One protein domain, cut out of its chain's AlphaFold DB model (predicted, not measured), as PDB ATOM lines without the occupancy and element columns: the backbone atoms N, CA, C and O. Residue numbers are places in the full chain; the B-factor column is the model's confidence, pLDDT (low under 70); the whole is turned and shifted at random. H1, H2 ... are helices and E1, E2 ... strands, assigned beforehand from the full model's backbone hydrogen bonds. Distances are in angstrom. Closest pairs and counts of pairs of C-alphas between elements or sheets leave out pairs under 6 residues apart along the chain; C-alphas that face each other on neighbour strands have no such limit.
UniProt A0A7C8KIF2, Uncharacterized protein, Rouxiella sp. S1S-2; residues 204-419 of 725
ATOM      1  N   VAL A 204     257.667 168.041 222.864       95.25
ATOM      2  CA  VAL A 204     257.477 169.088 221.852       95.25
ATOM      3  C   VAL A 204     257.693 170.458 222.469       95.25
ATOM      4  O   VAL A 204     257.540 170.628 223.677       95.25
ATOM      5  N   THR A 205     258.046 171.443 221.650       96.19
ATOM      6  CA  THR A 205     258.263 172.815 222.116       96.19
ATOM      7  C   THR A 205     257.368 173.791 221.352       96.19
ATOM      8  O   THR A 205     257.098 173.554 220.169       96.19
ATOM      9  N   PRO A 206     256.909 174.895 221.969       97.44
ATOM     10  CA  PRO A 206     256.158 175.940 221.269       97.44
ATOM     11  C   PRO A 206     256.873 176.512 220.031       97.44
ATOM     12  O   PRO A 206     256.225 176.938 219.074       97.44
ATOM     13  N   GLU A 207     258.207 176.496 219.991       95.12
ATOM     14  CA  GLU A 207     259.011 176.995 218.864       95.12
ATOM     15  C   GLU A 207     258.794 176.181 217.584       95.12
ATOM     16  O   GLU A 207     258.793 176.755 216.490       95.12
ATOM     17  N   LEU A 208     258.532 174.871 217.704       92.38
ATOM     18  CA  LEU A 208     258.157 174.020 216.565       92.38
ATOM     19  C   LEU A 208     256.853 174.492 215.905       92.38
ATOM     20  O   LEU A 208     256.642 174.261 214.716       92.38
ATOM     21  N   PHE A 209     256.018 175.208 216.659       95.38
ATOM     22  CA  PHE A 209     254.743 175.772 216.223       95.38
ATOM     23  C   PHE A 209     254.814 177.287 215.986       95.38
ATOM     24  O   PHE A 209     253.789 177.922 215.742       95.38
ATOM     25  N   GLY A 210     256.019 177.869 215.994       94.19
ATOM     26  CA  GLY A 210     256.259 179.255 215.596       94.19
ATOM     27  C   GLY A 210     256.338 180.282 216.724       94.19
ATOM     28  O   GLY A 210     256.352 181.473 216.411       94.19
ATOM     29  N   ALA A 211     256.434 179.866 217.991       95.69
ATOM     30  CA  ALA A 211     256.669 180.797 219.098       95.69
ATOM     31  C   ALA A 211     257.958 181.619 218.877       95.69
ATOM     32  O   ALA A 211     258.942 181.123 218.319       95.69
ATOM     33  N   GLY A 212     257.939 182.889 219.279       88.69
ATOM     34  CA  GLY A 212     259.012 183.869 219.123       88.69
ATOM     35  C   GLY A 212     259.018 184.625 217.788       88.69
ATOM     36  O   GLY A 212     259.845 185.516 217.607       88.69
ATOM     37  N   LYS A 213     258.120 184.303 216.841       86.62
ATOM     38  CA  LYS A 213     258.110 184.917 215.494       86.62
ATOM     39  C   LYS A 213     257.140 186.090 215.341       86.62
ATOM     40  O   LYS A 213     257.402 186.988 214.546       86.62
ATOM     41  N   THR A 214     256.015 186.066 216.051       77.75
ATOM     42  CA  THR A 214     254.861 186.966 215.840       77.75
ATOM     43  C   THR A 214     254.674 188.002 216.943       77.75
ATOM     44  O   THR A 214     253.826 188.879 216.813       77.75
ATOM     45  N   GLY A 215     255.438 187.906 218.034       88.56
ATOM     46  CA  GLY A 215     255.299 188.763 219.216       88.56
ATOM     47  C   GLY A 215     254.145 188.379 220.149       88.56
ATOM     48  O   GLY A 215     254.203 188.744 221.317       88.56
ATOM     49  N   ASP A 216     253.159 187.623 219.657       96.56
ATOM     50  CA  ASP A 216     252.137 186.905 220.425       96.56
ATOM     51  C   ASP A 216     252.272 185.401 220.156       96.56
ATOM     52  O   ASP A 216     252.139 184.947 219.015       96.56
ATOM     53  N   ASP A 217     252.542 184.647 221.214       98.00
ATOM     54  CA  ASP A 217     252.879 183.226 221.198       98.00
ATOM     55  C   ASP A 217     251.697 182.326 221.577       98.00
ATOM     56  O   ASP A 217     251.835 181.100 221.579       98.00
ATOM     57  N   THR A 218     250.526 182.910 221.856       97.81
ATOM     58  CA  THR A 218     249.323 182.183 222.297       97.81
ATOM     59  C   THR A 218     249.023 180.986 221.395       97.81
ATOM     60  O   THR A 218     248.893 179.858 221.869       97.81
ATOM     61  N   GLY A 219     248.935 181.216 220.079       97.69
ATOM     62  CA  GLY A 219     248.590 180.170 219.116       97.69
ATOM     63  C   GLY A 219     249.658 179.082 219.011       97.69
ATOM     64  O   GLY A 219     249.327 177.905 218.915       97.69
ATOM     65  N   ALA A 220     250.939 179.453 219.075       97.94
ATOM     66  CA  ALA A 220     252.039 178.497 219.002       97.94
ATOM     67  C   ALA A 220     252.089 177.588 220.240       97.94
ATOM     68  O   ALA A 220     252.241 176.372 220.106       97.94
ATOM     69  N   ILE A 221     251.901 178.155 221.436       98.31
ATOM     70  CA  ILE A 221     251.841 177.376 222.677       98.31
ATOM     71  C   ILE A 221     250.604 176.474 222.684       98.31
ATOM     72  O   ILE A 221     250.729 175.289 222.993       98.31
ATOM     73  N   GLN A 222     249.433 176.996 222.298       98.50
ATOM     74  CA  GLN A 222     248.208 176.196 222.237       98.50
ATOM     75  C   GLN A 222     248.359 175.011 221.276       98.50
ATOM     76  O   GLN A 222     248.073 173.879 221.652       98.50
ATOM     77  N   ASN A 223     248.900 175.247 220.077       98.25
ATOM     78  CA  ASN A 223     249.141 174.186 219.102       98.25
ATOM     79  C   ASN A 223     250.113 173.119 219.631       98.25
ATOM     80  O   ASN A 223     249.925 171.939 219.345       98.25
ATOM     81  N   ALA A 224     251.127 173.507 220.414       98.12
ATOM     82  CA  ALA A 224     252.045 172.555 221.037       98.12
ATOM     83  C   ALA A 224     251.348 171.674 222.086       98.12
ATOM     84  O   ALA A 224     251.563 170.461 222.100       98.12
ATOM     85  N   ILE A 225     250.495 172.269 222.928       98.38
ATOM     86  CA  ILE A 225     249.684 171.552 223.925       98.38
ATOM     87  C   ILE A 225     248.727 170.579 223.232       98.38
ATOM     88  O   ILE A 225     248.732 169.386 223.541       98.38
ATOM     89  N   ASP A 226     247.964 171.061 222.252       97.94
ATOM     90  CA  ASP A 226     246.983 170.253 221.524       97.94
ATOM     91  C   ASP A 226     247.660 169.099 220.775       97.94
ATOM     92  O   ASP A 226     247.193 167.959 220.819       97.94
ATOM     93  N   PHE A 227     248.801 169.367 220.129       96.62
ATOM     94  CA  PHE A 227     249.576 168.344 219.435       96.62
ATOM     95  C   PHE A 227     250.110 167.281 220.398       96.62
ATOM     96  O   PHE A 227     250.039 166.092 220.077       96.62
ATOM     97  N   ALA A 228     250.621 167.682 221.567       96.56
ATOM     98  CA  ALA A 228     251.125 166.739 222.557       96.56
ATOM     99  C   ALA A 228     250.018 165.803 223.055       96.56
ATOM    100  O   ALA A 228     250.184 164.583 223.028       96.56
ATOM    101  N   ILE A 229     248.858 166.361 223.413       95.56
ATOM    102  CA  ILE A 229     247.702 165.598 223.898       95.56
ATOM    103  C   ILE A 229     247.179 164.651 222.808       95.56
ATOM    104  O   ILE A 229     247.006 163.457 223.059       95.56
ATOM    105  N   ALA A 230     246.997 165.140 221.577       95.56
ATOM    106  CA  ALA A 230     246.491 164.331 220.466       95.56
ATOM    107  C   ALA A 230     247.425 163.163 220.094       95.56
ATOM    108  O   ALA A 230     246.953 162.092 219.707       95.56
ATOM    109  N   ASN A 231     248.741 163.351 220.232       92.56
ATOM    110  CA  ASN A 231     249.754 162.353 219.875       92.56
ATOM    111  C   ASN A 231     250.304 161.573 221.078       92.56
ATOM    112  O   ASN A 231     251.229 160.781 220.908       92.56
ATOM    113  N   LYS A 232     249.733 161.758 222.277       91.75
ATOM    114  CA  LYS A 232     250.166 161.100 223.525       91.75
ATOM    115  C   LYS A 232     251.646 161.340 223.850       91.75
ATOM    116  O   LYS A 232     252.338 160.446 224.337       91.75
ATOM    117  N   ILE A 233     252.128 162.544 223.564       92.38
ATOM    118  CA  ILE A 233     253.457 163.006 223.967       92.38
ATOM    119  C   ILE A 233     253.331 163.544 225.388       92.38
ATOM    120  O   ILE A 233     252.472 164.377 225.667       92.38
ATOM    121  N   SER A 234     254.178 163.059 226.295       91.62
ATOM    122  CA  SER A 234     254.036 163.340 227.725       91.62
ATOM    123  C   SER A 234     254.309 164.793 228.095       91.62
ATOM    124  O   SER A 234     253.794 165.255 229.108       91.62
ATOM    125  N   THR A 235     255.137 165.493 227.314       96.81
ATOM    126  CA  THR A 235     255.752 166.747 227.751       96.81
ATOM    127  C   THR A 235     255.755 167.810 226.654       96.81
ATOM    128  O   THR A 235     256.239 167.588 225.541       96.81
ATOM    129  N   VAL A 236     255.278 168.999 227.008       98.12
ATOM    130  CA  VAL A 236     255.505 170.258 226.296       98.12
ATOM    131  C   VAL A 236     256.562 171.040 227.067       98.12
ATOM    132  O   VAL A 236     256.386 171.307 228.254       98.12
ATOM    133  N   MET A 237     257.654 171.416 226.407       97.44
ATOM    134  CA  MET A 237     258.761 172.154 227.017       97.44
ATOM    135  C   MET A 237     259.003 173.460 226.263       97.44
ATOM    136  O   MET A 237     259.448 173.451 225.122       97.44
ATOM    137  N   GLY A 238     258.713 174.585 226.911       96.19
ATOM    138  CA  GLY A 238     259.005 175.925 226.425       96.19
ATOM    139  C   GLY A 238     260.055 176.617 227.289       96.19
ATOM    140  O   GLY A 238     259.837 176.850 228.477       96.19
ATOM    141  N   CYS A 239     261.194 176.964 226.694       92.44
ATOM    142  CA  CYS A 239     262.352 177.522 227.400       92.44
ATOM    143  C   CYS A 239     262.548 179.032 227.187       92.44
ATOM    144  O   CYS A 239     263.593 179.558 227.553       92.44
ATOM    145  N   ASN A 240     261.578 179.723 226.583       95.06
ATOM    146  CA  ASN A 240     261.663 181.151 226.275       95.06
ATOM    147  C   ASN A 240     260.689 181.995 227.114       95.06
ATOM    148  O   ASN A 240     259.891 181.486 227.904       95.06
ATOM    149  N   SER A 241     260.768 183.317 226.935       95.75
ATOM    150  CA  SER A 241     259.749 184.250 227.415       95.75
ATOM    151  C   SER A 241     258.651 184.383 226.371       95.75
ATOM    152  O   SER A 241     258.921 184.906 225.292       95.75
ATOM    153  N   TYR A 242     257.433 183.977 226.714       97.75
ATOM    154  CA  TYR A 242     256.291 183.998 225.807       97.75
ATOM    155  C   TYR A 242     255.303 185.097 226.174       97.75
ATOM    156  O   TYR A 242     254.895 185.217 227.333       97.75
ATOM    157  N   ASN A 243     254.887 185.865 225.176       97.94
ATOM    158  CA  ASN A 243     253.815 186.842 225.333       97.94
ATOM    159  C   ASN A 243     252.498 186.210 224.891       97.94
ATOM    160  O   ASN A 243     252.454 185.579 223.838       97.94
ATOM    161  N   ILE A 244     251.425 186.394 225.656       97.94
ATOM    162  CA  ILE A 244     250.110 185.862 225.289       97.94
ATOM    163  C   ILE A 244     249.037 186.950 225.294       97.94
ATOM    164  O   ILE A 244     248.979 187.794 226.194       97.94
ATOM    165  N   SER A 245     248.155 186.908 224.298       97.19
ATOM    166  CA  SER A 245     246.968 187.760 224.183       97.19
ATOM    167  C   SER A 245     245.666 187.025 224.530       97.19
ATOM    168  O   SER A 245     244.607 187.648 224.626       97.19
ATOM    169  N   ASN A 246     245.712 185.709 224.753       97.69
ATOM    170  CA  ASN A 246     244.538 184.917 225.114       97.69
ATOM    171  C   ASN A 246     244.877 183.794 226.105       97.69
ATOM    172  O   ASN A 246     246.036 183.418 226.268       97.69
ATOM    173  N   THR A 247     243.850 183.252 226.756       98.06
ATOM    174  CA  THR A 247     243.958 182.113 227.671       98.06
ATOM    175  C   THR A 247     244.471 180.868 226.948       98.06
ATOM    176  O   THR A 247     243.890 180.450 225.947       98.06
ATOM    177  N   LEU A 248     245.486 180.221 227.521       98.44
ATOM    178  CA  LEU A 248     245.919 178.880 227.130       98.44
ATOM    179  C   LEU A 248     244.996 177.828 227.749       98.44
ATOM    180  O   LEU A 248     244.621 177.929 228.919       98.44
ATOM    181  N   LEU A 249     244.648 176.803 226.984       97.62
ATOM    182  CA  LEU A 249     243.732 175.745 227.384       97.62
ATOM    183  C   LEU A 249     244.459 174.404 227.483       97.62
ATOM    184  O   LEU A 249     245.050 173.941 226.511       97.62
ATOM    185  N   ILE A 250     244.340 173.748 228.636       97.56
ATOM    186  CA  ILE A 250     244.741 172.353 228.833       97.56
ATOM    187  C   ILE A 250     243.466 171.537 229.063       97.56
ATOM    188  O   ILE A 250     242.874 171.588 230.144       97.56
ATOM    189  N   ALA A 251     243.039 170.811 228.032       96.00
ATOM    190  CA  ALA A 251     241.828 169.989 228.015       96.00
ATOM    191  C   ALA A 251     242.072 168.685 227.237       96.00
ATOM    192  O   ALA A 251     242.989 168.616 226.425       96.00
ATOM    193  N   GLY A 252     241.275 167.639 227.472       94.75
ATOM    194  CA  GLY A 252     241.364 166.388 226.708       94.75
ATOM    195  C   GLY A 252     242.500 165.432 227.096       94.75
ATOM    196  O   GLY A 252     242.586 164.352 226.520       94.75
ATOM    197  N   ALA A 253     243.347 165.757 228.084       93.50
ATOM    198  CA  ALA A 253     244.429 164.852 228.515       93.50
ATOM    199  C   ALA A 253     243.941 163.660 229.374       93.50
ATOM    200  O   ALA A 253     244.681 162.699 229.604       93.50
ATOM    201  N   GLY A 254     242.689 163.702 229.852       92.94
ATOM    202  CA  GLY A 254     242.074 162.635 230.647       92.94
ATOM    203  C   GLY A 254     242.903 162.256 231.879       92.94
ATOM    204  O   GLY A 254     243.393 163.124 232.597       92.94
ATOM    205  N   VAL A 255     243.054 160.949 232.120       91.88
ATOM    206  CA  VAL A 255     243.887 160.396 233.210       91.88
ATOM    207  C   VAL A 255     245.339 160.135 232.807       91.88
ATOM    208  O   VAL A 255     246.174 159.888 233.672       91.88
ATOM    209  N   GLN A 256     245.639 160.141 231.504       91.19
ATOM    210  CA  GLN A 256     247.013 159.991 231.007       91.19
ATOM    211  C   GLN A 256     247.846 161.208 231.410       91.19
ATOM    212  O   GLN A 256     249.013 161.065 231.776       91.19
ATOM    213  N   GLY A 257     247.198 162.373 231.441       94.00
ATOM    214  CA  GLY A 257     247.804 163.617 231.863       94.00
ATOM    215  C   GLY A 257     248.721 164.203 230.798       94.00
ATOM    216  O   GLY A 257     248.866 163.670 229.698       94.00
ATOM    217  N   VAL A 258     249.315 165.341 231.129       96.69
ATOM    218  CA  VAL A 258     250.320 166.016 230.309       96.69
ATOM    219  C   VAL A 258     251.167 166.893 231.225       96.69
ATOM    220  O   VAL A 258     250.648 167.509 232.161       96.69
ATOM    221  N   GLU A 259     252.468 166.939 230.959       97.94
ATOM    222  CA  GLU A 259     253.374 167.911 231.550       97.94
ATOM    223  C   GLU A 259     253.522 169.105 230.608       97.94
ATOM    224  O   GLU A 259     253.923 168.957 229.455       97.94
ATOM    225  N   VAL A 260     253.206 170.300 231.094       98.44
ATOM    226  CA  VAL A 260     253.422 171.554 230.372       98.44
ATOM    227  C   VAL A 260     254.388 172.390 231.188       98.44
ATOM    228  O   VAL A 260     254.029 172.895 232.251       98.44
ATOM    229  N   ARG A 261     255.616 172.538 230.693       98.31
ATOM    230  CA  ARG A 261     256.664 173.327 231.333       98.31
ATOM    231  C   ARG A 261     257.002 174.548 230.495       98.31
ATOM    232  O   ARG A 261     257.450 174.400 229.363       98.31
ATOM    233  N   LEU A 262     256.812 175.739 231.048       98.25
ATOM    234  CA  LEU A 262     257.036 177.019 230.381       98.25
ATOM    235  C   LEU A 262     257.923 177.910 231.253       98.25
ATOM    236  O   LEU A 262     257.649 178.097 232.434       98.25
ATOM    237  N   MET A 263     258.977 178.488 230.678       97.31
ATOM    238  CA  MET A 263     259.888 179.350 231.433       97.31
ATOM    239  C   MET A 263     259.211 180.665 231.842       97.31
ATOM    240  O   MET A 263     259.122 180.956 233.031       97.31
ATOM    241  N   GLN A 264     258.706 181.472 230.901       97.50
ATOM    242  CA  GLN A 264     257.965 182.689 231.266       97.50
ATOM    243  C   GLN A 264     256.688 182.859 230.452       97.50
ATOM    244  O   GLN A 264     256.714 182.750 229.227       97.50
ATOM    245  N   LEU A 265     255.597 183.205 231.134       98.00
ATOM    246  CA  LEU A 265     254.346 183.658 230.530       98.00
ATOM    247  C   LEU A 265     254.084 185.113 230.918       98.00
ATOM    248  O   LEU A 265     254.004 185.443 232.101       98.00
ATOM    249  N   LYS A 266     253.937 185.978 229.916       98.19
ATOM    250  CA  LYS A 266     253.659 187.406 230.096       98.19
ATOM    251  C   LYS A 266     252.365 187.775 229.396       98.19
ATOM    252  O   LYS A 266     252.221 187.613 228.183       98.19
ATOM    253  N   VAL A 267     251.418 188.269 230.174       98.38
ATOM    254  CA  VAL A 267     250.123 188.721 229.677       98.38
ATOM    255  C   VAL A 267     250.284 190.071 228.981       98.38
ATOM    256  O   VAL A 267     250.779 191.032 229.563       98.38
ATOM    257  N   MET A 268     249.858 190.156 227.723       97.56
ATOM    258  CA  MET A 268     249.938 191.386 226.931       97.56
ATOM    259  C   MET A 268     248.868 192.407 227.345       97.56
ATOM    260  O   MET A 268     247.817 192.054 227.878       97.56
ATOM    261  N   ASP A 269     249.066 193.684 227.013       95.75
ATOM    262  CA  ASP A 269     248.027 194.715 227.193       95.75
ATOM    263  C   ASP A 269     246.768 194.429 226.358       95.75
ATOM    264  O   ASP A 269     245.652 194.787 226.737       95.75
ATOM    265  N   THR A 270     246.942 193.729 225.235       94.38
ATOM    266  CA  THR A 270     245.871 193.252 224.353       94.38
ATOM    267  C   THR A 270     245.203 191.968 224.843       94.38
ATOM    268  O   THR A 270     244.356 191.430 224.129       94.38
ATOM    269  N   PHE A 271     245.561 191.465 226.033       96.94
ATOM    270  CA  PHE A 271     244.956 190.255 226.578       96.94
ATOM    271  C   PHE A 271     243.442 190.388 226.683       96.94
ATOM    272  O   PHE A 271     242.933 191.463 227.039       96.94
ATOM    273  N   ILE A 272     242.748 189.287 226.381       95.19
ATOM    274  CA  ILE A 272     241.289 189.225 226.380       95.19
ATOM    275  C   ILE A 272     240.693 189.895 227.620       95.19
ATOM    276  O   ILE A 272     241.123 189.670 228.748       95.19
ATOM    277  N   SER A 273     239.681 190.730 227.401       93.81
ATOM    278  CA  SER A 273     238.927 191.349 228.488       93.81
ATOM    279  C   SER A 273     237.691 190.514 228.829       93.81
ATOM    280  O   SER A 273     237.108 189.892 227.928       93.81
ATOM    281  N   PRO A 274     237.239 190.529 230.096       92.75
ATOM    282  CA  PRO A 274     235.952 189.955 230.455       92.75
ATOM    283  C   PRO A 274     234.813 190.633 229.700       92.75
ATOM    284  O   PRO A 274     234.906 191.795 229.291       92.75
ATOM    285  N   LYS A 275     233.730 189.883 229.503       91.81
ATOM    286  CA  LYS A 275     232.518 190.367 228.851       91.81
ATOM    287  C   LYS A 275     231.300 190.060 229.707       91.81
ATOM    288  O   LYS A 275     231.212 188.972 230.276       91.81
ATOM    289  N   ASP A 276     230.361 190.996 229.728       88.44
ATOM    290  CA  ASP A 276     229.054 190.810 230.342       88.44
ATOM    291  C   ASP A 276     228.218 189.774 229.562       88.44
ATOM    292  O   ASP A 276     228.585 189.301 228.479       88.44
ATOM    293  N   LYS A 277     227.037 189.437 230.091       87.38
ATOM    294  CA  LYS A 277     226.090 188.504 229.451       87.38
ATOM    295  C   LYS A 277     225.625 188.921 228.045       87.38
ATOM    296  O   LYS A 277     225.097 188.086 227.318       87.38
ATOM    297  N   ASN A 278     225.793 190.190 227.675       93.00
ATOM    298  CA  ASN A 278     225.434 190.747 226.372       93.00
ATOM    299  C   ASN A 278     226.659 190.881 225.443       93.00
ATOM    300  O   ASN A 278     226.537 191.409 224.337       93.00
ATOM    301  N   GLY A 279     227.839 190.422 225.874       90.62
ATOM    302  CA  GLY A 279     229.084 190.483 225.112       90.62
ATOM    303  C   GLY A 279     229.822 191.825 225.183       90.62
ATOM    304  O   GLY A 279     230.807 191.999 224.456       90.62
ATOM    305  N   LYS A 280     229.390 192.767 226.031       92.88
ATOM    306  CA  LYS A 280     230.063 194.055 226.234       92.88
ATOM    307  C   LYS A 280     231.281 193.870 227.133       92.88
ATOM    308  O   LYS A 280     231.200 193.182 228.140       92.88
ATOM    309  N   VAL A 281     232.398 194.503 226.774       92.88
ATOM    310  CA  VAL A 281     233.626 194.482 227.578       92.88
ATOM    311  C   VAL A 281     233.381 195.115 228.950       92.88
ATOM    312  O   VAL A 281     232.818 196.207 229.035       92.88
ATOM    313  N   GLU A 282     233.819 194.420 229.995       92.81
ATOM    314  CA  GLU A 282     233.805 194.880 231.383       92.81
ATOM    315  C   GLU A 282     235.214 195.246 231.858       92.81
ATOM    316  O   GLU A 282     236.218 194.758 231.328       92.81
ATOM    317  N   ASP A 283     235.273 196.077 232.897       91.50
ATOM    318  CA  ASP A 283     236.512 196.335 233.621       91.50
ATOM    319  C   ASP A 283     236.975 195.079 234.358       91.50
ATOM    320  O   ASP A 283     236.175 194.262 234.826       91.50
ATOM    321  N   ILE A 284     238.292 194.934 234.472       93.00
ATOM    322  CA  ILE A 284     238.910 193.791 235.137       93.00
ATOM    323  C   ILE A 284     238.803 193.987 236.646       93.00
ATOM    324  O   ILE A 284     239.239 194.995 237.200       93.00
ATOM    325  N   GLY A 285     238.233 192.992 237.311       92.50
ATOM    326  CA  GLY A 285     238.076 192.947 238.752       92.50
ATOM    327  C   GLY A 285     238.342 191.557 239.310       92.50
ATOM    328  O   GLY A 285     238.640 190.600 238.590       92.50
ATOM    329  N   LEU A 286     238.184 191.440 240.630       92.62
ATOM    330  CA  LEU A 286     238.523 190.233 241.382       92.62
ATOM    331  C   LEU A 286     237.755 188.988 240.905       92.62
ATOM    332  O   LEU A 286     238.271 187.880 241.006       92.62
ATOM    333  N   TRP A 287     236.554 189.149 240.340       91.25
ATOM    334  CA  TRP A 287     235.649 188.034 240.022       91.25
ATOM    335  C   TRP A 287     235.512 187.700 238.537       91.25
ATOM    336  O   TRP A 287     234.993 186.632 238.201       91.25
ATOM    337  N   ASN A 288     235.953 188.584 237.642       92.69
ATOM    338  CA  ASN A 288     235.753 188.427 236.200       92.69
ATOM    339  C   ASN A 288     237.060 188.308 235.400       92.69
ATOM    340  O   ASN A 288     236.985 187.976 234.221       92.69
ATOM    341  N   ALA A 289     238.235 188.490 236.012       95.88
ATOM    342  CA  ALA A 289     239.518 188.351 235.323       95.88
ATOM    343  C   ALA A 289     239.647 186.999 234.576       95.88
ATOM    344  O   ALA A 289     239.388 185.938 235.158       95.88
ATOM    345  N   PRO A 290     240.010 187.000 233.280       96.56
ATOM    346  CA  PRO A 290     240.287 185.771 232.547       96.56
ATOM    347  C   PRO A 290     241.616 185.146 233.003       96.56
ATOM    348  O   PRO A 290     242.547 185.874 233.333       96.56
ATOM    349  N   PRO A 291     241.748 183.809 233.020       97.62
ATOM    350  CA  PRO A 291     242.991 183.159 233.421       97.62
ATOM    351  C   PRO A 291     244.025 183.119 232.291       97.62
ATOM    352  O   PRO A 291     243.674 182.961 231.124       97.62
ATOM    353  N   THR A 292     245.303 183.175 232.647       98.25
ATOM    354  CA  THR A 292     246.444 182.953 231.744       98.25
ATOM    355  C   THR A 292     246.418 181.513 231.233       98.25
ATOM    356  O   THR A 292     246.514 181.278 230.030       98.25
ATOM    357  N   VAL A 293     246.202 180.550 232.137       98.44
ATOM    358  CA  VAL A 293     246.032 179.127 231.813       98.44
ATOM    359  C   VAL A 293     244.744 178.599 232.427       98.44
ATOM    360  O   VAL A 293     244.470 178.782 233.614       98.44
ATOM    361  N   ARG A 294     243.947 177.897 231.625       97.25
ATOM    362  CA  ARG A 294     242.706 177.262 232.055       97.25
ATOM    363  C   ARG A 294     242.796 175.753 231.875       97.25
ATOM    364  O   ARG A 294     243.136 175.279 230.794       97.25
ATOM    365  N   ILE A 295     242.481 175.007 232.930       97.25
ATOM    366  CA  ILE A 295     242.673 173.550 232.979       97.25
ATOM    367  C   ILE A 295     241.362 172.854 233.336       97.25
ATOM    368  O   ILE A 295     240.680 173.240 234.290       97.25
ATOM    369  N   GLY A 296     241.020 171.813 232.586       95.69
ATOM    370  CA  GLY A 296     239.831 171.001 232.819       95.69
ATOM    371  C   GLY A 296     239.203 170.512 231.522       95.69
ATOM    372  O   GLY A 296     239.693 170.773 230.427       95.69
ATOM    373  N   ASP A 297     238.096 169.795 231.650       94.12
ATOM    374  CA  ASP A 297     237.361 169.241 230.518       94.12
ATOM    375  C   ASP A 297     235.861 169.256 230.821       94.12
ATOM    376  O   ASP A 297     235.455 169.170 231.976       94.12
ATOM    377  N   ASN A 298     235.012 169.346 229.807       92.94
ATOM    378  CA  ASN A 298     233.565 169.242 229.983       92.94
ATOM    379  C   ASN A 298     233.078 167.785 230.058       92.94
ATOM    380  O   ASN A 298     231.931 167.563 230.440       92.94
ATOM    381  N   ALA A 299     233.916 166.811 229.691       89.69
ATOM    382  CA  ALA A 299     233.535 165.400 229.650       89.69
ATOM    383  C   ALA A 299     233.875 164.621 230.933       89.69
ATOM    384  O   ALA A 299     233.118 163.736 231.330       89.69
ATOM    385  N   SER A 300     235.020 164.897 231.564       91.62
ATOM    386  CA  SER A 300     235.494 164.140 232.732       91.62
ATOM    387  C   SER A 300     236.523 164.922 233.549       91.62
ATOM    388  O   SER A 300     237.146 165.852 233.044       91.62
ATOM    389  N   ASN A 301     236.711 164.552 234.819       93.19
ATOM    390  CA  ASN A 301     237.763 165.139 235.649       93.19
ATOM    391  C   ASN A 301     239.139 164.668 235.157       93.19
ATOM    392  O   ASN A 301     239.363 163.469 234.990       93.19
ATOM    393  N   MET A 302     240.047 165.614 234.921       94.94
ATOM    394  CA  MET A 302     241.410 165.308 234.487       94.94
ATOM    395  C   MET A 302     242.283 164.911 235.681       94.94
ATOM    396  O   MET A 302     242.095 165.409 236.792       94.94
ATOM    397  N   ALA A 303     243.259 164.038 235.451       94.75
ATOM    398  CA  ALA A 303     244.235 163.638 236.460       94.75
ATOM    399  C   ALA A 303     245.648 163.610 235.876       94.75
ATOM    400  O   ALA A 303     245.814 163.606 234.656       94.75
ATOM    401  N   ASN A 304     246.663 163.581 236.747       95.19
ATOM    402  CA  ASN A 304     248.070 163.549 236.342       95.19
ATOM    403  C   ASN A 304     248.491 164.766 235.488       95.19
ATOM    404  O   ASN A 304     249.327 164.661 234.593       95.19
ATOM    405  N   ILE A 305     247.895 165.934 235.740       97.19
ATOM    406  CA  ILE A 305     248.314 167.183 235.099       97.19
ATOM    407  C   ILE A 305     249.502 167.747 235.863       97.19
ATOM    408  O   ILE A 305     249.443 167.884 237.085       97.19
ATOM    409  N   ASN A 306     250.568 168.078 235.139       98.12
ATOM    410  CA  ASN A 306     251.740 168.734 235.698       98.12
ATOM    411  C   ASN A 306     251.987 170.045 234.946       98.12
ATOM    412  O   ASN A 306     252.520 170.048 233.840       98.12
ATOM    413  N   LEU A 307     251.542 171.162 235.516       98.56
ATOM    414  CA  LEU A 307     251.821 172.486 234.964       98.56
ATOM    415  C   LEU A 307     252.998 173.087 235.720       98.56
ATOM    416  O   LEU A 307     252.934 173.217 236.937       98.56
ATOM    417  N   HIS A 308     254.031 173.510 235.003       98.62
ATOM    418  CA  HIS A 308     255.203 174.157 235.569       98.62
ATOM    419  C   HIS A 308     255.469 175.469 234.838       98.62
ATOM    420  O   HIS A 308     255.818 175.465 233.661       98.62
ATOM    421  N   ILE A 309     255.313 176.593 235.530       98.62
ATOM    422  CA  ILE A 309     255.618 177.922 234.995       98.62
ATOM    423  C   ILE A 309     256.672 178.566 235.894       98.62
ATOM    424  O   ILE A 309     256.382 178.808 237.064       98.62
ATOM    425  N   ASP A 310     257.877 178.851 235.390       98.50
ATOM    426  CA  ASP A 310     258.929 179.430 236.248       98.50
ATOM    427  C   ASP A 310     258.595 180.884 236.624       98.50
ATOM    428  O   ASP A 310     258.837 181.306 237.754       98.50
ATOM    429  N   TYR A 311     258.010 181.646 235.696       98.69
ATOM    430  CA  TYR A 311     257.614 183.042 235.894       98.69
ATOM    431  C   TYR A 311     256.289 183.360 235.193       98.69
ATOM    432  O   TYR A 311     256.138 183.118 233.993       98.69
ATOM    433  N   ILE A 312     255.348 183.961 235.918       98.56
ATOM    434  CA  ILE A 312     254.087 184.466 235.374       98.56
ATOM    435  C   ILE A 312     253.893 185.941 235.736       98.56
ATOM    436  O   ILE A 312     253.999 186.330 236.901       98.56
ATOM    437  N   ASP A 313     253.584 186.751 234.726       98.69
ATOM    438  CA  ASP A 313     253.155 188.139 234.890       98.69
ATOM    439  C   ASP A 313     251.732 188.294 234.359       98.69
ATOM    440  O   ASP A 313     251.497 188.227 233.148       98.69
ATOM    441  N   GLY A 314     250.781 188.481 235.275       98.25
ATOM    442  CA  GLY A 314     249.366 188.658 234.950       98.25
ATOM    443  C   GLY A 314     249.016 190.051 234.418       98.25
ATOM    444  O   GLY A 314     247.861 190.274 234.046       98.25
ATOM    445  N   ASN A 315     249.975 190.987 234.406       97.81
ATOM    446  CA  ASN A 315     249.848 192.365 233.921       97.81
ATOM    447  C   ASN A 315     248.661 193.154 234.524       97.81
ATOM    448  O   ASN A 315     248.110 194.057 233.908       97.81
ATOM    449  N   ASN A 316     248.211 192.799 235.731       96.75
ATOM    450  CA  ASN A 316     246.983 193.288 236.374       96.75
ATOM    451  C   ASN A 316     245.724 193.092 235.506       96.75
ATOM    452  O   ASN A 316     244.755 193.842 235.629       96.75
ATOM    453  N   ARG A 317     245.740 192.090 234.621       96.81
ATOM    454  CA  ARG A 317     244.648 191.779 233.691       96.81
ATOM    455  C   ARG A 317     244.111 190.363 233.848       96.81
ATOM    456  O   ARG A 317     242.927 190.134 233.612       96.81
ATOM    457  N   ALA A 318     244.967 189.426 234.241       98.19
ATOM    458  CA  ALA A 318     244.634 188.013 234.245       98.19
ATOM    459  C   ALA A 318     244.765 187.370 235.627       98.19
ATOM    460  O   ALA A 318     245.605 187.752 236.448       98.19
ATOM    461  N   ASP A 319     243.968 186.329 235.844       98.56
ATOM    462  CA  ASP A 319     244.330 185.295 236.808       98.56
ATOM    463  C   ASP A 319     245.512 184.477 236.258       98.56
ATOM    464  O   ASP A 319     245.745 184.434 235.049       98.56
ATOM    465  N   GLY A 320     246.269 183.803 237.116       98.25
ATOM    466  CA  GLY A 320     247.320 182.886 236.692       98.25
ATOM    467  C   GLY A 320     246.708 181.603 236.140       98.25
ATOM    468  O   GLY A 320     246.586 181.425 234.927       98.25
ATOM    469  N   VAL A 321     246.272 180.716 237.032       98.06
ATOM    470  CA  VAL A 321     245.681 179.423 236.666       98.06
ATOM    471  C   VAL A 321     244.266 179.312 237.212       98.06
ATOM    472  O   VAL A 321     244.032 179.589 238.388       98.06
ATOM    473  N   ALA A 322     243.328 178.858 236.378       96.88
ATOM    474  CA  ALA A 322     241.968 178.559 236.815       96.88
ATOM    475  C   ALA A 322     241.455 177.209 236.309       96.88
ATOM    476  O   ALA A 322     241.803 176.754 235.215       96.88
ATOM    477  N   ASN A 323     240.578 176.584 237.091       93.81
ATOM    478  CA  ASN A 323     239.854 175.393 236.668       93.81
ATOM    479  C   ASN A 323     238.565 175.740 235.894       93.81
ATOM    480  O   ASN A 323     238.006 176.833 236.014       93.81
ATOM    481  N   PHE A 324     238.086 174.807 235.070       93.94
ATOM    482  CA  PHE A 324     236.776 174.888 234.413       93.94
ATOM    483  C   PHE A 324     236.220 173.490 234.128       93.94
ATOM    484  O   PHE A 324     236.957 172.507 234.192       93.94
ATOM    485  N   GLY A 325     234.932 173.398 233.778       94.44
ATOM    486  CA  GLY A 325     234.310 172.107 233.477       94.44
ATOM    487  C   GLY A 325     234.471 171.171 234.673       94.44
ATOM    488  O   GLY A 325     234.409 171.607 235.807       94.44
ATOM    489  N   PHE A 326     234.766 169.900 234.480       94.31
ATOM    490  CA  PHE A 326     235.047 168.953 235.555       94.31
ATOM    491  C   PHE A 326     236.398 169.220 236.254       94.31
ATOM    492  O   PHE A 326     236.676 168.608 237.282       94.31
ATOM    493  N   GLY A 327     237.222 170.151 235.765       94.75
ATOM    494  CA  GLY A 327     238.488 170.548 236.381       94.75
ATOM    495  C   GLY A 327     239.519 169.419 236.424       94.75
ATOM    496  O   GLY A 327     239.573 168.578 235.523       94.75
ATOM    497  N   TYR A 328     240.338 169.408 237.474       95.06
ATOM    498  CA  TYR A 328     241.429 168.450 237.635       95.06
ATOM    499  C   TYR A 328     241.627 168.035 239.102       95.06
ATOM    500  O   TYR A 328     241.325 168.789 240.024       95.06
ATOM    501  N   SER A 329     242.132 166.820 239.306       94.62
ATOM    502  CA  SER A 329     242.486 166.235 240.609       94.62
ATOM    503  C   SER A 329     243.814 165.488 240.494       94.62
ATOM    504  O   SER A 329     244.300 165.279 239.384       94.62
ATOM    505  N   LEU A 330     244.421 165.063 241.609       95.44
ATOM    506  CA  LEU A 330     245.640 164.222 241.590       95.44
ATOM    507  C   LEU A 330     246.739 164.789 240.669       95.44
ATOM    508  O   LEU A 330     247.307 164.089 239.831       95.44
ATOM    509  N   SER A 331     246.946 166.097 240.764       97.31
ATOM    510  CA  SER A 331     247.734 166.888 239.817       97.31
ATOM    511  C   SER A 331     248.659 167.844 240.565       97.31
ATOM    512  O   SER A 331     248.483 168.093 241.763       97.31
ATOM    513  N   HIS A 332     249.645 168.381 239.855       98.38
ATOM    514  CA  HIS A 332     250.640 169.306 240.380       98.38
ATOM    515  C   HIS A 332     250.669 170.583 239.542       98.38
ATOM    516  O   HIS A 332     250.841 170.540 238.329       98.38
ATOM    517  N   ILE A 333     250.498 171.722 240.205       98.50
ATOM    518  CA  ILE A 333     250.631 173.045 239.602       98.50
ATOM    519  C   ILE A 333     251.791 173.763 240.297       98.50
ATOM    520  O   ILE A 333     251.741 174.058 241.493       98.50
ATOM    521  N   HIS A 334     252.857 174.025 239.552       98.75
ATOM    522  CA  HIS A 334     254.006 174.805 239.977       98.75
ATOM    523  C   HIS A 334     254.004 176.171 239.293       98.75
ATOM    524  O   HIS A 334     254.000 176.259 238.065       98.75
ATOM    525  N   ILE A 335     254.048 177.229 240.098       98.69
ATOM    526  CA  ILE A 335     254.271 178.598 239.634       98.69
ATOM    527  C   ILE A 335     255.445 179.144 240.441       98.69
ATOM    528  O   ILE A 335     255.291 179.438 241.627       98.69
ATOM    529  N   GLY A 336     256.618 179.247 239.823       98.38
ATOM    530  CA  GLY A 336     257.852 179.648 240.492       98.38
ATOM    531  C   GLY A 336     257.748 181.066 241.044       98.38
ATOM    532  O   GLY A 336     257.745 181.266 242.258       98.38
ATOM    533  N   TYR A 337     257.603 182.042 240.156       98.69
ATOM    534  CA  TYR A 337     257.448 183.453 240.481       98.69
ATOM    535  C   TYR A 337     256.143 183.989 239.891       98.69
ATOM    536  O   TYR A 337     255.913 183.827 238.695       98.69
ATOM    537  N   ALA A 338     255.303 184.640 240.697       98.75
ATOM    538  CA  ALA A 338     254.034 185.210 240.237       98.75
ATOM    539  C   ALA A 338     253.903 186.681 240.620       98.75
ATOM    540  O   ALA A 338     254.051 187.025 241.797       98.75
ATOM    541  N   VAL A 339     253.596 187.526 239.636       98.69
ATOM    542  CA  VAL A 339     253.445 188.971 239.821       98.69
ATOM    543  C   VAL A 339     252.297 189.534 238.999       98.69
ATOM    544  O   VAL A 339     251.971 189.023 237.926       98.69
ATOM    545  N   ASN A 340     251.684 190.607 239.503       98.38
ATOM    546  CA  ASN A 340     250.591 191.325 238.847       98.38
ATOM    547  C   ASN A 340     249.408 190.427 238.436       98.38
ATOM    548  O   ASN A 340     248.615 190.813 237.579       98.38
ATOM    549  N   CYS A 341     249.257 189.229 238.997       98.69
ATOM    550  CA  CYS A 341     248.051 188.440 238.794       98.69
ATOM    551  C   CYS A 341     246.906 189.058 239.601       98.69
ATOM    552  O   CYS A 341     247.106 189.578 240.705       98.69
ATOM    553  N   ILE A 342     245.686 188.960 239.079       98.25
ATOM    554  CA  ILE A 342     244.492 189.232 239.882       98.25
ATOM    555  C   ILE A 342     244.388 188.133 240.950       98.25
ATOM    556  O   ILE A 342     244.462 188.408 242.144       98.25
ATOM    557  N   LYS A 343     244.345 186.866 240.538       98.50
ATOM    558  CA  LYS A 343     244.524 185.701 241.417       98.50
ATOM    559  C   LYS A 343     245.615 184.822 240.823       98.50
ATOM    560  O   LYS A 343     245.504 184.486 239.651       98.50
ATOM    561  N   VAL A 344     246.653 184.429 241.563       98.62
ATOM    562  CA  VAL A 344     247.667 183.502 241.006       98.62
ATOM    563  C   VAL A 344     247.027 182.143 240.724       98.62
ATOM    564  O   VAL A 344     247.187 181.588 239.638       98.62
ATOM    565  N   VAL A 345     246.222 181.650 241.667       98.00
ATOM    566  CA  VAL A 345     245.371 180.470 241.485       98.00
ATOM    567  C   VAL A 345     243.927 180.817 241.829       98.00
ATOM    568  O   VAL A 345     243.643 181.385 242.884       98.00
ATOM    569  N   ALA A 346     243.014 180.449 240.937       95.94
ATOM    570  CA  ALA A 346     241.584 180.647 241.097       95.94
ATOM    571  C   ALA A 346     240.834 179.321 240.948       95.94
ATOM    572  O   ALA A 346     241.057 178.578 239.988       95.94
ATOM    573  N   SER A 347     239.897 179.043 241.851       93.56
ATOM    574  CA  SER A 347     238.904 177.992 241.640       93.56
ATOM    575  C   SER A 347     237.475 178.529 241.659       93.56
ATOM    576  O   SER A 347     237.251 179.736 241.656       93.56
ATOM    577  N   GLY A 348     236.504 177.622 241.596       90.75
ATOM    578  CA  GLY A 348     235.087 177.936 241.761       90.75
ATOM    579  C   GLY A 348     234.247 177.885 240.492       90.75
ATOM    580  O   GLY A 348     233.053 178.175 240.512       90.75
ATOM    581  N   LYS A 349     234.844 177.472 239.368       89.25
ATOM    582  CA  LYS A 349     234.133 177.250 238.095       89.25
ATOM    583  C   LYS A 349     234.096 175.779 237.673       89.25
ATOM    584  O   LYS A 349     233.711 175.480 236.542       89.25
ATOM    585  N   HIS A 350     234.492 174.862 238.556       92.31
ATOM    586  CA  HIS A 350     234.415 173.428 238.294       92.31
ATOM    587  C   HIS A 350     233.010 172.857 238.518       92.31
ATOM    588  O   HIS A 350     232.217 173.375 239.293       92.31
ATOM    589  N   LEU A 351     232.735 171.743 237.853       93.31
ATOM    590  CA  LEU A 351     231.488 170.986 237.811       93.31
ATOM    591  C   LEU A 351     231.663 169.576 238.395       93.31
ATOM    592  O   LEU A 351     230.706 168.809 238.439       93.31
ATOM    593  N   TRP A 352     232.864 169.241 238.879       93.00
ATOM    594  CA  TRP A 352     233.176 167.982 239.565       93.00
ATOM    595  C   TRP A 352     234.184 168.207 240.696       93.00
ATOM    596  O   TRP A 352     234.982 169.133 240.561       93.00
ATOM    597  N   PRO A 353     234.200 167.411 241.786       92.69
ATOM    598  CA  PRO A 353     235.157 167.617 242.870       92.69
ATOM    599  C   PRO A 353     236.602 167.695 242.371       92.69
ATOM    600  O   PRO A 353     237.015 166.927 241.502       92.69
ATOM    601  N   ASN A 354     237.350 168.674 242.874       93.44
ATOM    602  CA  ASN A 354     238.753 168.912 242.521       93.44
ATOM    603  C   ASN A 354     239.586 168.657 243.774       93.44
ATOM    604  O   ASN A 354     239.700 169.522 244.647       93.44
ATOM    605  N   ALA A 355     240.115 167.440 243.881       93.00
ATOM    606  CA  ALA A 355     240.683 166.930 245.120       93.00
ATOM    607  C   ALA A 355     242.169 166.576 244.995       93.00
ATOM    608  O   ALA A 355     242.659 166.190 243.928       93.00
ATOM    609  N   SER A 356     242.878 166.638 246.126       93.81
ATOM    610  CA  SER A 356     244.261 166.146 246.245       93.81
ATOM    611  C   SER A 356     245.234 166.771 245.235       93.81
ATOM    612  O   SER A 356     246.043 166.076 244.619       93.81
ATOM    613  N   ILE A 357     245.147 168.088 245.054       96.00
ATOM    614  CA  ILE A 357     246.029 168.855 244.169       96.00
ATOM    615  C   ILE A 357     247.218 169.376 244.974       96.00
ATOM    616  O   ILE A 357     247.052 169.830 246.108       96.00
ATOM    617  N   ARG A 358     248.414 169.328 244.387       98.06
ATOM    618  CA  ARG A 358     249.606 169.969 244.944       98.06
ATOM    619  C   ARG A 358     249.866 171.289 244.227       98.06
ATOM    620  O   ARG A 358     250.021 171.304 243.010       98.06
ATOM    621  N   PHE A 359     249.973 172.367 244.985       98.38
ATOM    622  CA  PHE A 359     250.439 173.667 244.528       98.38
ATOM    623  C   PHE A 359     251.815 173.932 245.117       98.38
ATOM    624  O   PHE A 359     252.018 173.766 246.318       98.38
ATOM    625  N   THR A 360     252.754 174.345 244.274       98.69
ATOM    626  CA  THR A 360     254.106 174.714 244.713       98.69
ATOM    627  C   THR A 360     254.565 175.995 244.037       98.69
ATOM    628  O   THR A 360     254.110 176.307 242.937       98.69
ATOM    629  N   GLY A 361     255.499 176.703 244.657       98.25
ATOM    630  CA  GLY A 361     256.049 177.933 244.105       98.25
ATOM    631  C   GLY A 361     257.154 178.497 244.979       98.25
ATOM    632  O   GLY A 361     257.353 178.036 246.102       98.25
ATOM    633  N   PHE A 362     257.871 179.487 244.459       98.00
ATOM    634  CA  PHE A 362     258.967 180.132 245.174       98.00
ATOM    635  C   PHE A 362     258.544 181.488 245.732       98.00
ATOM    636  O   PHE A 362     258.636 181.692 246.940       98.00
ATOM    637  N   TYR A 363     258.054 182.406 244.894       98.38
ATOM    638  CA  TYR A 363     257.722 183.754 245.351       98.38
ATOM    639  C   TYR A 363     256.524 184.368 244.625       98.38
ATOM    640  O   TYR A 363     256.580 184.649 243.427       98.38
ATOM    641  N   TRP A 364     255.422 184.573 245.345       98.50
ATOM    642  CA  TRP A 364     254.194 185.166 244.805       98.50
ATOM    643  C   TRP A 364     253.975 186.541 245.427       98.50
ATOM    644  O   TRP A 364     253.597 186.644 246.598       98.50
ATOM    645  N   VAL A 365     254.231 187.592 244.645       98.00
ATOM    646  CA  VAL A 365     254.351 188.961 245.152       98.00
ATOM    647  C   VAL A 365     253.613 189.992 244.305       98.00
ATOM    648  O   VAL A 365     253.566 189.881 243.085       98.00
ATOM    649  N   ASN A 366     253.066 191.030 244.944       96.94
ATOM    650  CA  ASN A 366     252.365 192.143 244.282       96.94
ATOM    651  C   ASN A 366     251.184 191.700 243.394       96.94
ATOM    652  O   ASN A 366     250.845 192.364 242.411       96.94
ATOM    653  N   ASN A 367     250.539 190.583 243.732       98.56
ATOM    654  CA  ASN A 367     249.274 190.169 243.125       98.56
ATOM    655  C   ASN A 367     248.112 190.830 243.881       98.56
ATOM    656  O   ASN A 367     248.306 191.416 244.952       98.56
ATOM    657  N   TRP A 368     246.881 190.748 243.369       98.00
ATOM    658  CA  TRP A 368     245.748 191.159 244.208       98.00
ATOM    659  C   TRP A 368     245.534 190.144 245.324       98.00
ATOM    660  O   TRP A 368     245.400 190.536 246.478       98.00
ATOM    661  N   ILE A 369     245.584 188.855 245.003       98.06
ATOM    662  CA  ILE A 369     245.602 187.765 245.977       98.06
ATOM    663  C   ILE A 369     246.397 186.580 245.417       98.06
ATOM    664  O   ILE A 369     246.419 186.352 244.206       98.06
ATOM    665  N   GLY A 370     247.072 185.829 246.287       98.00
ATOM    666  CA  GLY A 370     247.799 184.628 245.876       98.00
ATOM    667  C   GLY A 370     246.835 183.545 245.388       98.00
ATOM    668  O   GLY A 370     246.819 183.197 244.211       98.00
ATOM    669  N   MET A 371     245.979 183.036 246.267       97.56
ATOM    670  CA  MET A 371     245.058 181.948 245.937       97.56
ATOM    671  C   MET A 371     243.650 182.223 246.451       97.56
ATOM    672  O   MET A 371     243.478 182.588 247.611       97.56
ATOM    673  N   VAL A 372     242.646 181.992 245.605       96.44
ATOM    674  CA  VAL A 372     241.235 181.933 246.011       96.44
ATOM    675  C   VAL A 372     240.733 180.516 245.802       96.44
ATOM    676  O   VAL A 372     240.712 180.013 244.673       96.44
ATOM    677  N   VAL A 373     240.334 179.889 246.903       94.88
ATOM    678  CA  VAL A 373     239.814 178.529 246.948       94.88
ATOM    679  C   VAL A 373     238.316 178.586 247.186       94.88
ATOM    680  O   VAL A 373     237.837 178.938 248.257       94.88
ATOM    681  N   GLU A 374     237.583 178.207 246.157       92.56
ATOM    682  CA  GLU A 374     236.131 178.175 246.081       92.56
ATOM    683  C   GLU A 374     235.656 176.823 245.544       92.56
ATOM    684  O   GLU A 374     236.219 176.293 244.578       92.56
ATOM    685  N   ASN A 375     234.587 176.295 246.138       89.75
ATOM    686  CA  ASN A 375     233.714 175.269 245.576       89.75
ATOM    687  C   ASN A 375     233.052 175.814 244.305       89.75
ATOM    688  O   ASN A 375     233.178 176.996 244.010       89.75
ATOM    689  N   SER A 376     232.362 174.954 243.556       85.62
ATOM    690  CA  SER A 376     231.756 175.275 242.251       85.62
ATOM    691  C   SER A 376     230.944 176.584 242.194       85.62
ATOM    692  O   SER A 376     230.707 177.268 243.185       85.62
ATOM    693  N   THR A 377     230.354 176.871 241.035       76.25
ATOM    694  CA  THR A 377     229.460 178.024 240.858       76.25
ATOM    695  C   THR A 377     228.261 178.065 241.818       76.25
ATOM    696  O   THR A 377     227.678 179.132 241.985       76.25
ATOM    697  N   SER A 378     227.897 176.950 242.467       74.62
ATOM    698  CA  SER A 378     226.857 176.910 243.510       74.62
ATOM    699  C   SER A 378     227.351 177.333 244.903       74.62
ATOM    700  O   SER A 378     226.550 177.447 245.829       74.62
ATOM    701  N   GLY A 379     228.667 177.485 245.085       75.69
ATOM    702  CA  GLY A 379     229.332 177.799 246.353       75.69
ATOM    703  C   GLY A 379     229.391 176.645 247.362       75.69
ATOM    704  O   GLY A 379     230.095 176.743 248.362       75.69
ATOM    705  N   THR A 380     228.694 175.532 247.116       79.50
ATOM    706  CA  THR A 380     228.549 174.430 248.090       79.50
ATOM    707  C   THR A 380     228.942 173.069 247.533       79.50
ATOM    708  O   THR A 380     229.456 172.229 248.264       79.50
ATOM    709  N   SER A 381     228.716 172.829 246.240       83.88
ATOM    710  CA  SER A 381     229.017 171.546 245.604       83.88
ATOM    711  C   SER A 381     229.133 171.678 244.087       83.88
ATOM    712  O   SER A 381     228.286 172.337 243.476       83.88
ATOM    713  N   PRO A 382     230.097 171.017 243.432       90.44
ATOM    714  CA  PRO A 382     231.099 170.130 244.022       90.44
ATOM    715  C   PRO A 382     232.221 170.827 244.793       90.44
ATOM    716  O   PRO A 382     232.575 171.978 244.519       90.44
ATOM    717  N   ILE A 383     232.777 170.086 245.751       90.50
ATOM    718  CA  ILE A 383     233.748 170.589 246.720       90.50
ATOM    719  C   ILE A 383     235.179 170.636 246.179       90.50
ATOM    720  O   ILE A 383     235.565 169.875 245.286       90.50
ATOM    721  N   VAL A 384     235.966 171.530 246.765       91.31
ATOM    722  CA  VAL A 384     237.427 171.521 246.719       91.31
ATOM    723  C   VAL A 384     237.952 170.987 248.048       91.31
ATOM    724  O   VAL A 384     237.587 171.514 249.102       91.31
ATOM    725  N   GLU A 385     238.802 169.958 248.007       90.38
ATOM    726  CA  GLU A 385     239.279 169.294 249.224       90.38
ATOM    727  C   GLU A 385     240.690 168.687 249.118       90.38
ATOM    728  O   GLU A 385     241.158 168.284 248.047       90.38
ATOM    729  N   GLY A 386     241.384 168.599 250.255       92.50
ATOM    730  CA  GLY A 386     242.670 167.899 250.372       92.50
ATOM    731  C   GLY A 386     243.821 168.542 249.595       92.50
ATOM    732  O   GLY A 386     244.746 167.848 249.166       92.50
ATOM    733  N   TRP A 387     243.753 169.850 249.345       96.00
ATOM    734  CA  TRP A 387     244.799 170.581 248.630       96.00
ATOM    735  C   TRP A 387     246.066 170.718 249.475       96.00
ATOM    736  O   TRP A 387     246.005 170.971 250.674       96.00
ATOM    737  N   LYS A 388     247.225 170.577 248.834       97.62
ATOM    738  CA  LYS A 388     248.549 170.746 249.445       97.62
ATOM    739  C   LYS A 388     249.168 172.003 248.860       97.62
ATOM    740  O   LYS A 388     249.536 171.999 247.689       97.62
ATOM    741  N   ILE A 389     249.232 173.069 249.640       97.81
ATOM    742  CA  ILE A 389     249.703 174.385 249.213       97.81
ATOM    743  C   ILE A 389     251.063 174.615 249.867       97.81
ATOM    744  O   ILE A 389     251.145 174.785 251.078       97.81
ATOM    745  N   GLU A 390     252.126 174.575 249.069       97.50
ATOM    746  CA  GLU A 390     253.516 174.627 249.536       97.50
ATOM    747  C   GLU A 390     254.287 175.699 248.752       97.50
ATOM    748  O   GLU A 390     255.009 175.399 247.798       97.50
ATOM    749  N   ILE A 391     254.096 176.967 249.115       97.75
ATOM    750  CA  ILE A 391     254.729 178.108 248.434       97.75
ATOM    751  C   ILE A 391     255.798 178.681 249.349       97.75
ATOM    752  O   ILE A 391     255.470 179.032 250.474       97.75
ATOM    753  N   CYS A 392     257.052 178.796 248.895       97.19
ATOM    754  CA  CYS A 392     258.128 179.249 249.781       97.19
ATOM    755  C   CYS A 392     257.806 180.604 250.416       97.19
ATOM    756  O   CYS A 392     257.920 180.704 251.629       97.19
ATOM    757  N   PHE A 393     257.348 181.597 249.643       96.88
ATOM    758  CA  PHE A 393     256.892 182.863 250.210       96.88
ATOM    759  C   PHE A 393     255.772 183.533 249.388       96.88
ATOM    760  O   PHE A 393     255.918 183.774 248.188       96.88
ATOM    761  N   MET A 394     254.650 183.872 250.029       97.56
ATOM    762  CA  MET A 394     253.622 184.772 249.493       97.56
ATOM    763  C   MET A 394     253.707 186.126 250.195       97.56
ATOM    764  O   MET A 394     253.477 186.203 251.403       97.56
ATOM    765  N   ALA A 395     253.993 187.196 249.452       95.69
ATOM    766  CA  ALA A 395     254.216 188.503 250.058       95.69
ATOM    767  C   ALA A 395     253.508 189.657 249.356       95.69
ATOM    768  O   ALA A 395     253.341 189.655 248.142       95.69
ATOM    769  N   ALA A 396     253.157 190.698 250.112       95.12
ATOM    770  CA  ALA A 396     252.682 191.977 249.569       95.12
ATOM    771  C   ALA A 396     251.493 191.868 248.589       95.12
ATOM    772  O   ALA A 396     251.294 192.737 247.737       95.12
ATOM    773  N   ASN A 397     250.683 190.812 248.695       97.81
ATOM    774  CA  ASN A 397     249.465 190.686 247.906       97.81
ATOM    775  C   ASN A 397     248.368 191.565 248.525       97.81
ATOM    776  O   ASN A 397     248.201 191.596 249.750       97.81
ATOM    777  N   ARG A 398     247.620 192.302 247.695       97.25
ATOM    778  CA  ARG A 398     246.734 193.398 248.146       97.25
ATOM    779  C   ARG A 398     245.700 192.953 249.182       97.25
ATOM    780  O   ARG A 398     245.568 193.591 250.225       97.25
ATOM    781  N   TYR A 399     245.001 191.859 248.897       97.12
ATOM    782  CA  TYR A 399     243.842 191.366 249.641       97.12
ATOM    783  C   TYR A 399     244.119 190.067 250.402       97.12
ATOM    784  O   TYR A 399     243.182 189.444 250.871       97.12
ATOM    785  N   GLY A 400     245.375 189.638 250.526       96.44
ATOM    786  CA  GLY A 400     245.744 188.422 251.261       96.44
ATOM    787  C   GLY A 400     246.615 187.478 250.435       96.44
ATOM    788  O   GLY A 400     246.745 187.630 249.220       96.44
ATOM    789  N   GLY A 401     247.240 186.511 251.098       97.25
ATOM    790  CA  GLY A 401     247.972 185.435 250.434       97.25
ATOM    791  C   GLY A 401     247.019 184.341 249.964       97.25
ATOM    792  O   GLY A 401     246.991 184.010 248.780       97.25
ATOM    793  N   ILE A 402     246.185 183.823 250.868       97.69
ATOM    794  CA  ILE A 402     245.232 182.744 250.570       97.69
ATOM    795  C   ILE A 402     243.854 183.098 251.123       97.69
ATOM    796  O   ILE A 402     243.732 183.478 252.284       97.69
ATOM    797  N   TRP A 403     242.811 182.908 250.321       97.06
ATOM    798  CA  TRP A 403     241.421 182.993 250.753       97.06
ATOM    799  C   TRP A 403     240.702 181.670 250.521       97.06
ATOM    800  O   TRP A 403     240.559 181.208 249.391       97.06
ATOM    801  N   MET A 404     240.251 181.072 251.619       95.19
ATOM    802  CA  MET A 404     239.423 179.872 251.643       95.19
ATOM    803  C   MET A 404     237.948 180.273 251.767       95.19
ATOM    804  O   MET A 404     237.477 180.554 252.866       95.19
ATOM    805  N   CYS A 405     237.223 180.325 250.651       92.81
ATOM    806  CA  CYS A 405     235.821 180.746 250.575       92.81
ATOM    807  C   CYS A 405     234.875 179.571 250.872       92.81
ATOM    808  O   CYS A 405     234.330 178.955 249.951       92.81
ATOM    809  N   LYS A 406     234.695 179.204 252.142       90.12
ATOM    810  CA  LYS A 406     233.842 178.084 252.606       90.12
ATOM    811  C   LYS A 406     234.194 176.751 251.928       90.12
ATOM    812  O   LYS A 406     233.342 175.899 251.675       90.12
ATOM    813  N   SER A 407     235.466 176.615 251.563       89.31
ATOM    814  CA  SER A 407     236.002 175.614 250.640       89.31
ATOM    815  C   SER A 407     237.454 175.310 250.991       89.31
ATOM    816  O   SER A 407     238.085 176.083 251.702       89.31
ATOM    817  N   GLY A 408     238.004 174.210 250.470       85.75
ATOM    818  CA  GLY A 408     239.366 173.796 250.814       85.75
ATOM    819  C   GLY A 408     239.435 172.992 252.111       85.75
ATOM    820  O   GLY A 408     240.448 173.026 252.804       85.75
ATOM    821  N   HIS A 409     238.370 172.255 252.442       89.69
ATOM    822  CA  HIS A 409     238.376 171.340 253.583       89.69
ATOM    823  C   HIS A 409     239.573 170.382 253.482       89.69
ATOM    824  O   HIS A 409     239.919 169.912 252.390       89.69
ATOM    825  N   TYR A 410     240.221 170.099 254.614       92.56
ATOM    826  CA  TYR A 410     241.407 169.230 254.681       92.56
ATOM    827  C   TYR A 410     242.647 169.765 253.949       92.56
ATOM    828  O   TYR A 410     243.564 168.997 253.646       92.56
ATOM    829  N   ALA A 411     242.692 171.063 253.635       95.62
ATOM    830  CA  ALA A 411     243.884 171.657 253.051       95.62
ATOM    831  C   ALA A 411     245.077 171.622 254.020       95.62
ATOM    832  O   ALA A 411     244.942 171.714 255.243       95.62
ATOM    833  N   GLN A 412     246.265 171.507 253.438       97.19
ATOM    834  CA  GLN A 412     247.549 171.589 254.118       97.19
ATOM    835  C   GLN A 412     248.303 172.782 253.543       97.19
ATOM    836  O   GLN A 412     248.651 172.773 252.362       97.19
ATOM    837  N   ILE A 413     248.536 173.800 254.363       97.12
ATOM    838  CA  ILE A 413     249.209 175.040 253.979       97.12
ATOM    839  C   ILE A 413     250.587 175.065 254.630       97.12
ATOM    840  O   ILE A 413     250.698 174.909 255.848       97.12
ATOM    841  N   ARG A 414     251.624 175.252 253.812       95.75
ATOM    842  CA  ARG A 414     253.022 175.358 254.231       95.75
ATOM    843  C   ARG A 414     253.761 176.446 253.472       95.75
ATOM    844  O   ARG A 414     253.418 176.763 252.332       95.75
ATOM    845  N   GLY A 415     254.842 176.909 254.092       94.19
ATOM    846  CA  GLY A 415     255.714 177.958 253.580       94.19
ATOM    847  C   GLY A 415     255.563 179.240 254.380       94.19
ATOM    848  O   GLY A 415     255.204 179.180 255.552       94.19
ATOM    849  N   ASP A 416     255.835 180.379 253.757       94.88
ATOM    850  CA  ASP A 416     255.800 181.671 254.430       94.88
ATOM    851  C   ASP A 416     254.748 182.581 253.796       94.88
ATOM    852  O   ASP A 416     254.576 182.619 252.573       94.88
ATOM    853  N   LEU A 417     254.032 183.326 254.630       95.00
ATOM    854  CA  LEU A 417     253.093 184.351 254.208       95.00
ATOM    855  C   LEU A 417     253.304 185.575 255.087       95.00
ATOM    856  O   LEU A 417     253.227 185.479 256.308       95.00
ATOM    857  N   ASP A 418     253.582 186.717 254.474       91.06
ATOM    858  CA  ASP A 418     253.739 187.959 255.224       91.06
ATOM    859  C   ASP A 418     253.416 189.174 254.356       91.06
ATOM    860  O   ASP A 418     253.392 189.101 253.127       91.06
ATOM    861  N   PHE A 419     253.201 190.329 254.975       93.06
ATOM    862  CA  PHE A 419     252.936 191.591 254.284       93.06
ATOM    863  C   PHE A 419     251.679 191.610 253.405       93.06
ATOM    864  O   PHE A 419     251.499 192.568 252.648       93.06
TER     865      PHE A 419
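Overview. This is residues 204 to 419 of the 725 residues of an uncharacterized protein of Rouxiella sp. S1S-2 (UniProt A0A7C8KIF2). The chain is wound in stacked turns, a solenoid whose successive turns add one long strand to a sheet of seven, E1 E3 E5 E7 E9 E11 E13, and one shorter strand to a sheet of six, E2 E4 E6 E8 E10 E12, the two sheets face to face as a sandwich. Helix H2 caps the end of the stack at E1 and E2, with the four-residue helix H1 packed on it and on E1, and the long link from E3 to E4 loops out from the stack around Gly 279. The printed part has 216 residues with two named helices and then thirteen named strands along the chain; both sheets are parallel throughout, in the orders just named. The class is mostly strand, though under half of the residues, 104 of 216, are in named elements. The whole is compact, with a radius of gyration of the C-alphas of 16.0 A and spans of 43 by 41 by 34 A.

Arrangement. H1, residues 206 to 209, touches residues 220 to 224 of H2, residues 218 to 230; their closest C-alphas, those of Phe 209 and Ala 220, are 4.7 A apart. In H2 every O i to N i+4 pair is within hydrogen-bond range; H1 is too short for such a pair, and its one O i to N i+3 pair is within range. The larger sheet, twisted and parallel, runs from edge strand E1, residues 235 to 244, through E3, 258 to 267, E5, 305 to 313, E7, 332 to 339, E9, 358 to 365, and E11, 388 to 395, to edge strand E13, 412 to 418. Within hydrogen-bond range, in that order of pairs, are N 236 and O 259 at 2.8 A, N 260 and O 306 at 2.8 A, N 307 and O 332 at 3.0 A, N 333 and O 358 at 2.9 A, N 359 and O 388 at 2.8 A, and N 389 and O 412 at 2.8 A. Among the bends, E1 bends by 96 degrees at residue 241 and E3 by 79 degrees at residue 263. H1 only grazes this sheet with residues 206 to 207. H2 is on it at a height over the sheet of 8.8 A, over E3 and along the strands, at 5 degrees to E3 on the local plane; helix and sheet make two layers. The smaller sheet, also parallel, runs from edge strand E2, residues 248 to 250, through E4, 291 to 295, E6, 319 to 323, E8, 343 to 346, and E10, 369 to 374, to edge strand E12, 402 to 405. Its N and O pairs within range include N 248 and O 292 at 2.9 A, N 293 and O 320 at 2.9 A, N 321 and O 344 at 2.9 A, N 345 and O 370 at 3.0 A, and N 403 and O 371 at 2.8 A. H2 is on this sheet too; its C-alpha 222 is 6.0 A from that of Leu 248 in E2, their closest pair. In the sandwich, two sheets face to face, the facing parts are 9.8 A centre to centre and their best planes 23 degrees apart.

Along the chain. H1 begins at C-alpha 206 (256.158, 175.940, 221.269). H2 measures 18.2 A, E1 20.1 A, E3 22.7 A, E5 21.5 A and E7 19.9 A. E10, 13.5 A long, begins at C-alpha 369 (245.602, 187.765, 245.977). E13, 17.5 A long, ends at C-alpha 418 (253.739, 187.959, 255.224).

Size, cuts and confidence. The two C-alphas farthest apart, those of Lys 213 and Tyr 410, are 45.4 A apart. The printed part has no cut. The long links are E3 to E4, E8 to E9 and E10 to E11. The mean pLDDT of the printed part is 95.0, and no printed residue is under 70.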